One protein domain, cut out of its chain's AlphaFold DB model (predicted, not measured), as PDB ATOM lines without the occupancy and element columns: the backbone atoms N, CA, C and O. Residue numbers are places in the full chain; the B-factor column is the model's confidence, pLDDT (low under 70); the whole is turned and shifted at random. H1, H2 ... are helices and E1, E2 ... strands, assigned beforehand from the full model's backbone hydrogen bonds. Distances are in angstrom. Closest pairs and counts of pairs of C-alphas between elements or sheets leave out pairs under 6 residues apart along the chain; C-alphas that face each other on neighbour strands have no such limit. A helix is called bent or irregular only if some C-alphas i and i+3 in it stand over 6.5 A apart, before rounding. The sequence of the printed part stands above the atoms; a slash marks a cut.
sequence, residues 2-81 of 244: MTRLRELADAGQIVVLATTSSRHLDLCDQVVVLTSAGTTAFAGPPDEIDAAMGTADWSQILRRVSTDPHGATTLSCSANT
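AT A GLANCE: This is residues 2 to 81 of the 244 residues of the protein "ABC superfamily ATP binding cassette transporter, ABC domain protein" of Mycobacterium xenopi 3993 (UniProt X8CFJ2). A small two-stranded hairpin, E1 and E2, stands in the middle, with three short helices, H2, H3 and H4, gathered round one side of it, H4 packing on E2. A fourth helix, H1, is set off at the other end of the longest axis, joined to the hairpin by a long looping stretch, residues 11 to 30. The printed part has 80 residues with four named helices and two named strands, in the order H1, E1, E2, H2, H3, H4; the sheet's order is E1 - E2, antiparallel, and the class is mostly helix. The whole is compact, with a radius of gyration of the C-alphas of 13.1 A and spans of 38 by 26 by 22 A.

HOW THE PARTS SIT: Look first at E1, residues 31 to 34, and E2, residues 40 to 44, an antiparallel hairpin at 176 degrees. Across it N 31 and O 44 are 2.8 A apart and N 33 and O 42 are 2.8 A apart, both within hydrogen-bond range. From E2 go to H4, residues 69 to 81: the closest C-alphas, of Ala 41 and Ser 76, are 5.0 A apart. For H2, residues 46 to 53, the closest C-alphas to E2 are those of Ile 49 and Phe 42, at 7.7 A. For H3, residues 58 to 67, compare Val 65 with Ala 41 of E2, the closest C-alphas at 7.2 A. H3 and H4 are close but not clearly touching, their closest C-alphas, of Val 65 and Ala 72, being 6.0 A apart, and they run opposite ways at a steep tilt of 62 degrees. H2 and H4 are also close but not clearly touching, with Ala 52 and Ala 79 the closest C-alphas at 7.7 A. H1, residues 2 to 10, is apart from E2, H2, H3 and H4. In H1 and H3 every O i to N i+4 pair is within hydrogen-bond range; in H2 it is 2 of 4 and in H4 6 of 9.

IN THESE COORDINATES: Find C-alpha 31 at (213.063, 156.343, 205.002), where E1 begins; E1 is 9.9 A long and E2 10.9 A. H2 measures 11.2 A and H3 14.3 A. H4 runs 19.6 A to C-alpha 81 at (215.128, 144.763, 194.393). H1 begins at C-alpha 2, (215.701, 168.056, 212.474), and is 12.3 A long. H2 and H4 are only just irregular: C-alphas 47 and 50 are 6.8 A apart, and C-alphas 78 and 81 are 6.9 A apart.

THE WHOLE: The two C-alphas farthest apart, of Ala 11 and Asp 68, are 38.4 A apart. The printed part has no cut; the link from H1 to E1 is long, and the other links are tight. The mean pLDDT of the printed part is 75.9; residues 24, 52, 54 and 70 to 81 are under 70.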
ATOM      1  N   MET A   2     215.504 168.622 213.821       74.12
ATOM      2  CA  MET A   2     215.701 168.056 212.474       74.12
ATOM      3  C   MET A   2     216.598 168.912 211.559       74.12
ATOM      4  O   MET A   2     217.456 168.366 210.883       74.12
ATOM      5  N   THR A   3     216.514 170.246 211.624       75.31
ATOM      6  CA  THR A   3     217.376 171.158 210.838       75.31
ATOM      7  C   THR A   3     218.871 171.000 211.142       75.31
ATOM      8  O   THR A   3     219.685 170.979 210.233       75.31
ATOM      9  N   ARG A   4     219.243 170.806 212.416       76.50
ATOM     10  CA  ARG A   4     220.645 170.584 212.820       76.50
ATOM     11  C   ARG A   4     221.167 169.223 212.362       76.50
ATOM     12  O   ARG A   4     222.350 169.085 212.089       76.50
ATOM     13  N   LEU A   5     220.296 168.214 212.309       77.88
ATOM     14  CA  LEU A   5     220.653 166.900 211.770       77.88
ATOM     15  C   LEU A   5     220.845 166.969 210.251       77.88
ATOM     16  O   LEU A   5     221.761 166.335 209.739       77.88
ATOM     17  N   ARG A   6     220.038 167.788 209.562       77.62
ATOM     18  CA  ARG A   6     220.191 168.052 208.129       77.62
ATOM     19  C   ARG A   6     221.521 168.738 207.815       77.62
ATOM     20  O   ARG A   6     222.240 168.249 206.963       77.62
ATOM     21  N   GLU A   7     221.912 169.751 208.588       79.75
ATOM     22  CA  GLU A   7     223.225 170.404 208.440       79.75
ATOM     23  C   GLU A   7     224.407 169.417 208.556       79.75
ATOM     24  O   GLU A   7     225.398 169.549 207.842       79.75
ATOM     25  N   LEU A   8     224.316 168.410 209.436       78.50
ATOM     26  CA  LEU A   8     225.350 167.369 209.563       78.50
ATOM     27  C   LEU A   8     225.341 166.393 208.380       78.50
ATOM     28  O   LEU A   8     226.404 165.958 207.937       78.50
ATOM     29  N   ALA A   9     224.155 166.062 207.865       78.75
ATOM     30  CA  ALA A   9     224.017 165.246 206.663       78.75
ATOM     31  C   ALA A   9     224.601 165.968 205.437       78.75
ATOM     32  O   ALA A   9     225.393 165.384 204.697       78.75
ATOM     33  N   ASP A  10     224.311 167.264 205.293       80.56
ATOM     34  CA  ASP A  10     224.842 168.118 204.226       80.56
ATOM     35  C   ASP A  10     226.373 168.284 204.331       80.56
ATOM     36  O   ASP A  10     227.059 168.446 203.323       80.56
ATOM     37  N   ALA A  11     226.942 168.161 205.538       82.12
ATOM     38  CA  ALA A  11     228.388 168.115 205.773       82.12
ATOM     39  C   ALA A  11     229.051 166.771 205.383       82.12
ATOM     40  O   ALA A  11     230.247 166.583 205.614       82.12
ATOM     41  N   GLY A  12     228.298 165.831 204.797       75.88
ATOM     42  CA  GLY A  12     228.795 164.542 204.309       75.88
ATOM     43  C   GLY A  12     228.825 163.429 205.359       75.88
ATOM     44  O   GLY A  12     229.500 162.418 205.160       75.88
ATOM     45  N   GLN A  13     228.126 163.591 206.489       78.25
ATOM     46  CA  GLN A  13     228.029 162.560 207.526       78.25
ATOM     47  C   GLN A  13     226.773 161.700 207.339       78.25
ATOM     48  O   GLN A  13     225.695 162.206 207.042       78.25
ATOM     49  N   ILE A  14     226.881 160.387 207.573       81.75
ATOM     50  CA  ILE A  14     225.719 159.485 207.553       81.75
ATOM     51  C   ILE A  14     224.973 159.613 208.885       81.75
ATOM     52  O   ILE A  14     225.510 159.266 209.939       81.75
ATOM     53  N   VAL A  15     223.726 160.087 208.838       81.31
ATOM     54  CA  VAL A  15     222.852 160.238 210.010       81.31
ATOM     55  C   VAL A  15     221.711 159.228 209.925       81.31
ATOM     56  O   VAL A  15     220.913 159.262 208.996       81.31
ATOM     57  N   VAL A  16     221.615 158.339 210.916       84.06
ATOM     58  CA  VAL A  16     220.504 157.384 211.050       84.06
ATOM     59  C   VAL A  16     219.636 157.807 212.229       84.06
ATOM     60  O   VAL A  16     220.131 157.946 213.349       84.06
ATOM     61  N   LEU A  17     218.341 158.013 211.987       85.56
ATOM     62  CA  LEU A  17     217.371 158.418 213.002       85.56
ATOM     63  C   LEU A  17     216.268 157.365 213.133       85.56
ATOM     64  O   LEU A  17     215.598 157.039 212.159       85.56
ATOM     65  N   ALA A  18     216.031 156.898 214.358       85.00
ATOM     66  CA  ALA A  18     214.834 156.143 214.709       85.00
ATOM     67  C   ALA A  18     213.846 157.086 215.408       85.00
ATOM     68  O   ALA A  18     214.168 157.673 216.442       85.00
ATOM     69  N   THR A  19     212.655 157.260 214.839       83.94
ATOM     70  CA  THR A  19     211.616 158.151 215.371       83.94
ATOM     71  C   THR A  19     210.254 157.470 215.333       83.94
ATOM     72  O   THR A  19     209.950 156.725 214.409       83.94
ATOM     73  N   THR A  20     209.425 157.750 216.337       81.00
ATOM     74  CA  THR A  20     207.995 157.393 216.361       81.00
ATOM     75  C   THR A  20     207.098 158.563 215.943       81.00
ATOM     76  O   THR A  20     205.889 158.404 215.800       81.00
ATOM     77  N   SER A  21     207.676 159.754 215.747       76.62
ATOM     78  CA  SER A  21     206.983 160.938 215.242       76.62
ATOM     79  C   SER A  21     206.987 160.943 213.717       76.62
ATOM     80  O   SER A  21     208.056 160.903 213.112       76.62
ATOM     81  N   SER A  22     205.808 161.109 213.116       73.44
ATOM     82  CA  SER A  22     205.618 161.306 211.673       73.44
ATOM     83  C   SER A  22     205.971 162.714 211.181       73.44
ATOM     84  O   SER A  22     206.034 162.959 209.981       73.44
ATOM     85  N   ARG A  23     206.187 163.673 212.090       70.69
ATOM     86  CA  ARG A  23     206.452 165.067 211.714       70.69
ATOM     87  C   ARG A  23     207.867 165.222 211.154       70.69
ATOM     88  O   ARG A  23     208.826 164.923 211.866       70.69
ATOM     89  N   HIS A  24     207.973 165.816 209.964       69.31
ATOM     90  CA  HIS A  24     209.222 166.136 209.254       69.31
ATOM     91  C   HIS A  24     209.996 164.927 208.697       69.31
ATOM     92  O   HIS A  24     211.219 164.995 208.586       69.31
ATOM     93  N   LEU A  25     209.307 163.832 208.351       77.62
ATOM     94  CA  LEU A  25     209.920 162.712 207.618       77.62
ATOM     95  C   LEU A  25     210.296 163.092 206.178       77.62
ATOM     96  O   LEU A  25     211.243 162.538 205.634       77.62
ATOM     97  N   ASP A  26     209.641 164.111 205.623       75.62
ATOM     98  CA  ASP A  26     209.890 164.621 204.268       75.62
ATOM     99  C   ASP A  26     211.238 165.365 204.145       75.62
ATOM    100  O   ASP A  26     211.690 165.676 203.051       75.62
ATOM    101  N   LEU A  27     211.908 165.653 205.271       78.19
ATOM    102  CA  LEU A  27     213.268 166.210 205.287       78.19
ATOM    103  C   LEU A  27     214.357 165.131 205.172       78.19
ATOM    104  O   LEU A  27     215.542 165.472 205.140       78.19
ATOM    105  N   CYS A  28     213.992 163.847 205.189       78.44
ATOM    106  CA  CYS A  28     214.924 162.728 205.089       78.44
ATOM    107  C   CYS A  28     215.112 162.322 203.623       78.44
ATOM    108  O   CYS A  28     214.139 162.196 202.890       78.44
ATOM    109  N   ASP A  29     216.349 162.027 203.215       77.50
ATOM    110  CA  ASP A  29     216.621 161.545 201.850       77.50
ATOM    111  C   ASP A  29     216.173 160.088 201.649       77.50
ATOM    112  O   ASP A  29     215.859 159.666 200.539       77.50
ATOM    113  N   GLN A  30     216.139 159.307 202.733       83.19
ATOM    114  CA  GLN A  30     215.715 157.912 202.718       83.19
ATOM    115  C   GLN A  30     214.987 157.554 204.014       83.19
ATOM    116  O   GLN A  30     215.439 157.890 205.111       83.19
ATOM    117  N   VAL A  31     213.871 156.837 203.887       85.88
ATOM    118  CA  VAL A  31     213.063 156.343 205.002       85.88
ATOM    119  C   VAL A  31     212.964 154.824 204.917       85.88
ATOM    120  O   VAL A  31     212.717 154.257 203.854       85.88
ATOM    121  N   VAL A  32     213.154 154.161 206.058       85.62
ATOM    122  CA  VAL A  32     212.975 152.713 206.202       85.62
ATOM    123  C   VAL A  32     211.888 152.463 207.233       85.62
ATOM    124  O   VAL A  32     212.000 152.883 208.384       85.62
ATOM    125  N   VAL A  33     210.832 151.770 206.818       84.81
ATOM    126  CA  VAL A  33     209.718 151.379 207.682       84.81
ATOM    127  C   VAL A  33     209.873 149.904 208.030       84.81
ATOM    128  O   VAL A  33     209.996 149.057 207.144       84.81
ATOM    129  N   LEU A  34     209.857 149.601 209.326       84.38
ATOM    130  CA  LEU A  34     209.946 148.243 209.857       84.38
ATOM    131  C   LEU A  34     208.581 147.791 210.381       84.38
ATOM    132  O   LEU A  34     207.847 148.573 210.986       84.38
ATOM    133  N   THR A  35     208.255 146.522 210.158       84.12
ATOM    134  CA  THR A  35     207.084 145.861 210.741       84.12
ATOM    135  C   THR A  35     207.364 145.452 212.191       84.12
ATOM    136  O   THR A  35     208.515 145.368 212.628       84.12
ATOM    137  N   SER A  36     206.312 145.114 212.943       79.44
ATOM    138  CA  SER A  36     206.441 144.531 214.290       79.44
ATOM    139  C   SER A  36     207.126 143.156 214.298       79.44
ATOM    140  O   SER A  36     207.636 142.740 215.335       79.44
ATOM    141  N   ALA A  37     207.192 142.477 213.146       76.31
ATOM    142  CA  ALA A  37     207.930 141.229 212.959       76.31
ATOM    143  C   ALA A  37     209.439 141.448 212.722       76.31
ATOM    144  O   ALA A  37     210.183 140.480 212.580       76.31
ATOM    145  N   GLY A  38     209.902 142.703 212.660       76.50
ATOM    146  CA  GLY A  38     211.299 143.051 212.378       76.50
ATOM    147  C   GLY A  38     211.675 142.973 210.894       76.50
ATOM    148  O   GLY A  38     212.850 143.100 210.557       76.50
ATOM    149  N   THR A  39     210.701 142.777 210.003       78.25
ATOM    150  CA  THR A  39     210.902 142.794 208.547       78.25
ATOM    151  C   THR A  39     210.753 144.212 207.997       78.25
ATOM    152  O   THR A  39     210.045 145.045 208.562       78.25
ATOM    153  N   THR A  40     211.423 144.519 206.886       78.25
ATOM    154  CA  THR A  40     211.243 145.801 206.194       78.25
ATOM    155  C   THR A  40     209.905 145.804 205.462       78.25
ATOM    156  O   THR A  40     209.630 144.880 204.704       78.25
ATOM    157  N   ALA A  41     209.090 146.834 205.676       80.50
ATOM    158  CA  ALA A  41     207.865 147.086 204.917       80.50
ATOM    159  C   ALA A  41     208.138 147.982 203.700       80.50
ATOM    160  O   ALA A  41     207.599 147.761 202.620       80.50
ATOM    161  N   PHE A  42     209.011 148.978 203.859       81.00
ATOM    162  CA  PHE A  42     209.357 149.940 202.814       81.00
ATOM    163  C   PHE A  42     210.767 150.485 203.051       81.00
ATOM    164  O   PHE A  42     211.156 150.687 204.203       81.00
ATOM    165  N   ALA A  43     211.526 150.718 201.982       82.06
ATOM    166  CA  ALA A  43     212.825 151.377 202.038       82.06
ATOM    167  C   ALA A  43     213.028 152.209 200.766       82.06
ATOM    168  O   ALA A  43     213.214 151.656 199.687       82.06
ATOM    169  N   GLY A  44     212.997 153.532 200.892       80.56
ATOM    170  CA  GLY A  44     213.042 154.428 199.737       80.56
ATOM    171  C   GLY A  44     212.938 155.901 200.124       80.56
ATOM    172  O   GLY A  44     212.850 156.213 201.317       80.56
ATOM    173  N   PRO A  45     212.989 156.817 199.146       83.44
ATOM    174  CA  PRO A  45     212.704 158.227 199.379       83.44
ATOM    175  C   PRO A  45     211.246 158.413 199.840       83.44
ATOM    176  O   PRO A  45     210.376 157.613 199.480       83.44
ATOM    177  N   PRO A  46     210.958 159.454 200.641       80.62
ATOM    178  CA  PRO A  46     209.614 159.702 201.165       80.62
ATOM    179  C   PRO A  46     208.576 159.922 200.053       80.62
ATOM    180  O   PRO A  46     207.423 159.549 200.231       80.62
ATOM    181  N   ASP A  47     208.985 160.435 198.891       78.88
ATOM    182  CA  ASP A  47     208.091 160.718 197.760       78.88
ATOM    183  C   ASP A  47     207.532 159.449 197.090       78.88
ATOM    184  O   ASP A  47     206.442 159.460 196.522       78.88
ATOM    185  N   GLU A  48     208.244 158.321 197.182       79.19
ATOM    186  CA  GLU A  48     207.823 157.043 196.585       79.19
ATOM    187  C   GLU A  48     206.846 156.263 197.478       79.19
ATOM    188  O   GLU A  48     206.313 155.224 197.078       79.19
ATOM    189  N   ILE A  49     206.579 156.753 198.693       78.44
ATOM    190  CA  ILE A  49     205.773 156.009 199.659       78.44
ATOM    191  C   ILE A  49     204.297 155.934 199.278       78.44
ATOM    192  O   ILE A  49     203.649 154.917 199.531       78.44
ATOM    193  N   ASP A  50     203.778 156.979 198.633       77.75
ATOM    194  CA  ASP A  50     202.394 157.016 198.169       77.75
ATOM    195  C   ASP A  50     202.172 155.972 197.066       77.75
ATOM    196  O   ASP A  50     201.201 155.220 197.095       77.75
ATOM    197  N   ALA A  51     203.146 155.811 196.165       74.44
ATOM    198  CA  ALA A  51     203.115 154.778 195.133       74.44
ATOM    199  C   ALA A  51     203.211 153.354 195.714       74.44
ATOM    200  O   ALA A  51     202.591 152.430 195.188       74.44
ATOM    201  N   ALA A  52     203.965 153.168 196.803       68.56
ATOM    202  CA  ALA A  52     204.172 151.859 197.421       68.56
ATOM    203  C   ALA A  52     203.055 151.436 198.394       68.56
ATOM    204  O   ALA A  52     202.776 150.244 198.526       68.56
ATOM    205  N   MET A  53     202.426 152.383 199.100       70.56
ATOM    206  CA  MET A  53     201.447 152.099 200.164       70.56
ATOM    207  C   MET A  53     200.058 152.714 199.937       70.56
ATOM    208  O   MET A  53     199.142 152.470 200.735       70.56
ATOM    209  N   GLY A  54     199.876 153.457 198.842       69.25
ATOM    210  CA  GLY A  54     198.597 154.022 198.403       69.25
ATOM    211  C   GLY A  54     198.057 155.128 199.309       69.25
ATOM    212  O   GLY A  54     196.844 155.336 199.366       69.25
ATOM    213  N   THR A  55     198.917 155.749 200.113       74.00
ATOM    214  CA  THR A  55     198.578 156.912 200.936       74.00
ATOM    215  C   THR A  55     199.837 157.709 201.265       74.00
ATOM    216  O   THR A  55     200.884 157.127 201.542       74.00
ATOM    217  N   ALA A  56     199.709 159.034 201.311       75.00
ATOM    218  CA  ALA A  56     200.759 159.952 201.752       75.00
ATOM    219  C   ALA A  56     200.769 160.191 203.282       75.00
ATOM    220  O   ALA A  56     201.670 160.843 203.805       75.00
ATOM    221  N   ASP A  57     199.780 159.686 204.035       82.62
ATOM    222  CA  ASP A  57     199.701 159.904 205.487       82.62
ATOM    223  C   ASP A  57     200.502 158.856 206.280       82.62
ATOM    224  O   ASP A  57     200.045 157.737 206.546       82.62
ATOM    225  N   TRP A  58     201.685 159.269 206.741       81.38
ATOM    226  CA  TRP A  58     202.597 158.500 207.594       81.38
ATOM    227  C   TRP A  58     201.938 157.856 208.820       81.38
ATOM    228  O   TRP A  58     202.323 156.759 209.229       81.38
ATOM    229  N   SER A  59     200.939 158.505 209.423       81.06
ATOM    230  CA  SER A  59     200.271 157.963 210.611       81.06
ATOM    231  C   SER A  59     199.430 156.726 210.280       81.06
ATOM    232  O   SER A  59     199.430 155.743 211.028       81.06
ATOM    233  N   GLN A  60     198.764 156.730 209.121       79.94
ATOM    234  CA  GLN A  60     197.987 155.595 208.640       79.94
ATOM    235  C   GLN A  60     198.883 154.453 208.187       79.94
ATOM    236  O   GLN A  60     198.569 153.299 208.471       79.94
ATOM    237  N   ILE A  61     199.999 154.771 207.534       82.38
ATOM    238  CA  ILE A  61     201.013 153.801 207.114       82.38
ATOM    239  C   ILE A  61     201.532 153.016 208.316       82.38
ATOM    240  O   ILE A  61     201.439 151.790 208.340       82.38
ATOM    241  N   LEU A  62     202.007 153.720 209.349       79.50
ATOM    242  CA  LEU A  62     202.543 153.085 210.554       79.50
ATOM    243  C   LEU A  62     201.480 152.238 211.262       79.50
ATOM    244  O   LEU A  62     201.770 151.133 211.718       79.50
ATOM    245  N   ARG A  63     200.224 152.705 211.288       81.62
ATOM    246  CA  ARG A  63     199.112 151.939 211.863       81.62
ATOM    247  C   ARG A  63     198.806 150.675 211.054       81.62
ATOM    248  O   ARG A  63     198.639 149.610 211.646       81.62
ATOM    249  N   ARG A  64     198.772 150.758 209.719       79.81
ATOM    250  CA  ARG A  64     198.557 149.600 208.830       79.81
ATOM    251  C   ARG A  64     199.668 148.567 208.997       79.81
ATOM    252  O   ARG A  64     199.370 147.411 209.275       79.81
ATOM    253  N   VAL A  65     200.923 149.009 208.953       81.25
ATOM    254  CA  VAL A  65     202.110 148.161 209.151       81.25
ATOM    255  C   VAL A  65     202.122 147.497 210.534       81.25
ATOM    256  O   VAL A  65     202.558 146.357 210.666       81.25
ATOM    257  N   SER A  66     201.611 148.174 211.568       76.06
ATOM    258  CA  SER A  66     201.486 147.583 212.906       76.06
ATOM    259  C   SER A  66     200.359 146.548 213.033       76.06
ATOM    260  O   SER A  66     200.445 145.675 213.893       76.06
ATOM    261  N   THR A  67     199.317 146.638 212.196       78.88
ATOM    262  CA  THR A  67     198.111 145.789 212.278       78.88
ATOM    263  C   THR A  67     198.234 144.532 211.415       78.88
ATOM    264  O   THR A  67     197.772 143.473 211.828       78.88
ATOM    265  N   ASP A  68     198.878 144.633 210.248       76.38
ATOM    266  CA  ASP A  68     199.144 143.500 209.354       76.38
ATOM    267  C   ASP A  68     200.636 143.430 208.962       76.38
ATOM    268  O   ASP A  68     201.063 144.002 207.951       76.38
ATOM    269  N   PRO A  69     201.458 142.722 209.757       71.38
ATOM    270  CA  PRO A  69     202.894 142.591 209.505       71.38
ATOM    271  C   PRO A  69     203.201 141.727 208.274       71.38
ATOM    272  O   PRO A  69     204.230 141.908 207.615       71.38
ATOM    273  N   HIS A  70     202.329 140.764 207.964       66.50
ATOM    274  CA  HIS A  70     202.567 139.782 206.910       66.50
ATOM    275  C   HIS A  70     202.223 140.344 205.528       66.50
ATOM    276  O   HIS A  70     203.011 140.153 204.601       66.50
ATOM    277  N   GLY A  71     201.138 141.119 205.404       67.94
ATOM    278  CA  GLY A  71     200.793 141.820 204.163       67.94
ATOM    279  C   GLY A  71     201.788 142.921 203.777       67.94
ATOM    280  O   GLY A  71     202.083 143.111 202.601       67.94
ATOM    281  N   ALA A  72     202.388 143.610 204.753       62.88
ATOM    282  CA  ALA A  72     203.400 144.637 204.484       62.88
ATOM    283  C   ALA A  72     204.743 144.051 203.998       62.88
ATOM    284  O   ALA A  72     205.468 144.681 203.229       62.88
ATOM    285  N   THR A  73     205.073 142.827 204.421       60.66
ATOM    286  CA  THR A  73     206.332 142.164 204.042       60.66
ATOM    287  C   THR A  73     206.312 141.704 202.578       60.66
ATOM    288  O   THR A  73     207.324 141.811 201.885       60.66
ATOM    289  N   THR A  74     205.167 141.231 202.072       60.16
ATOM    290  CA  THR A  74     205.037 140.787 200.671       60.16
ATOM    291  C   THR A  74     205.136 141.952 199.684       60.16
ATOM    292  O   THR A  74     205.762 141.794 198.637       60.16
ATOM    293  N   LEU A  75     204.608 143.128 200.048       61.00
ATOM    294  CA  LEU A  75     204.760 144.377 199.289       61.00
ATOM    295  C   LEU A  75     206.217 144.858 199.255       61.00
ATOM    296  O   LEU A  75     206.686 145.349 198.230       61.00
ATOM    297  N   SER A  76     206.964 144.663 200.346       57.91
ATOM    298  CA  SER A  76     208.387 145.004 200.375       57.91
ATOM    299  C   SER A  76     209.211 144.115 199.442       57.91
ATOM    300  O   SER A  76     210.050 144.625 198.707       57.91
ATOM    301  N   CYS A  77     208.959 142.800 199.413       56.75
ATOM    302  CA  CYS A  77     209.723 141.860 198.584       56.75
ATOM    303  C   CYS A  77     209.659 142.154 197.076       56.75
ATOM    304  O   CYS A  77     210.620 141.843 196.375       56.75
ATOM    305  N   SER A  78     208.570 142.744 196.569       54.72
ATOM    306  CA  SER A  78     208.473 143.123 195.151       54.72
ATOM    307  C   SER A  78     209.093 144.491 194.843       54.72
ATOM    308  O   SER A  78     209.529 144.706 193.714       54.72
ATOM    309  N   ALA A  79     209.172 145.392 195.830       57.47
ATOM    310  CA  ALA A  79     209.699 146.748 195.668       57.47
ATOM    311  C   ALA A  79     211.212 146.874 195.971       57.47
ATOM    312  O   ALA A  79     211.885 147.734 195.407       57.47
ATOM    313  N   ASN A  80     211.780 146.022 196.837       56.25
ATOM    314  CA  ASN A  80     213.134 146.203 197.396       56.25
ATOM    315  C   ASN A  80     214.308 145.714 196.526       56.25
ATOM    316  O   ASN A  80     215.460 145.739 196.966       56.25
ATOM    317  N   THR A  81     214.074 145.278 195.289       51.97
ATOM    318  CA  THR A  81     215.128 144.763 194.393       51.97
ATOM    319  C   THR A  81     216.121 145.833 193.909       51.97
ATOM    320  O   THR A  81     217.099 145.492 193.245       51.97
TER     321      THR A  81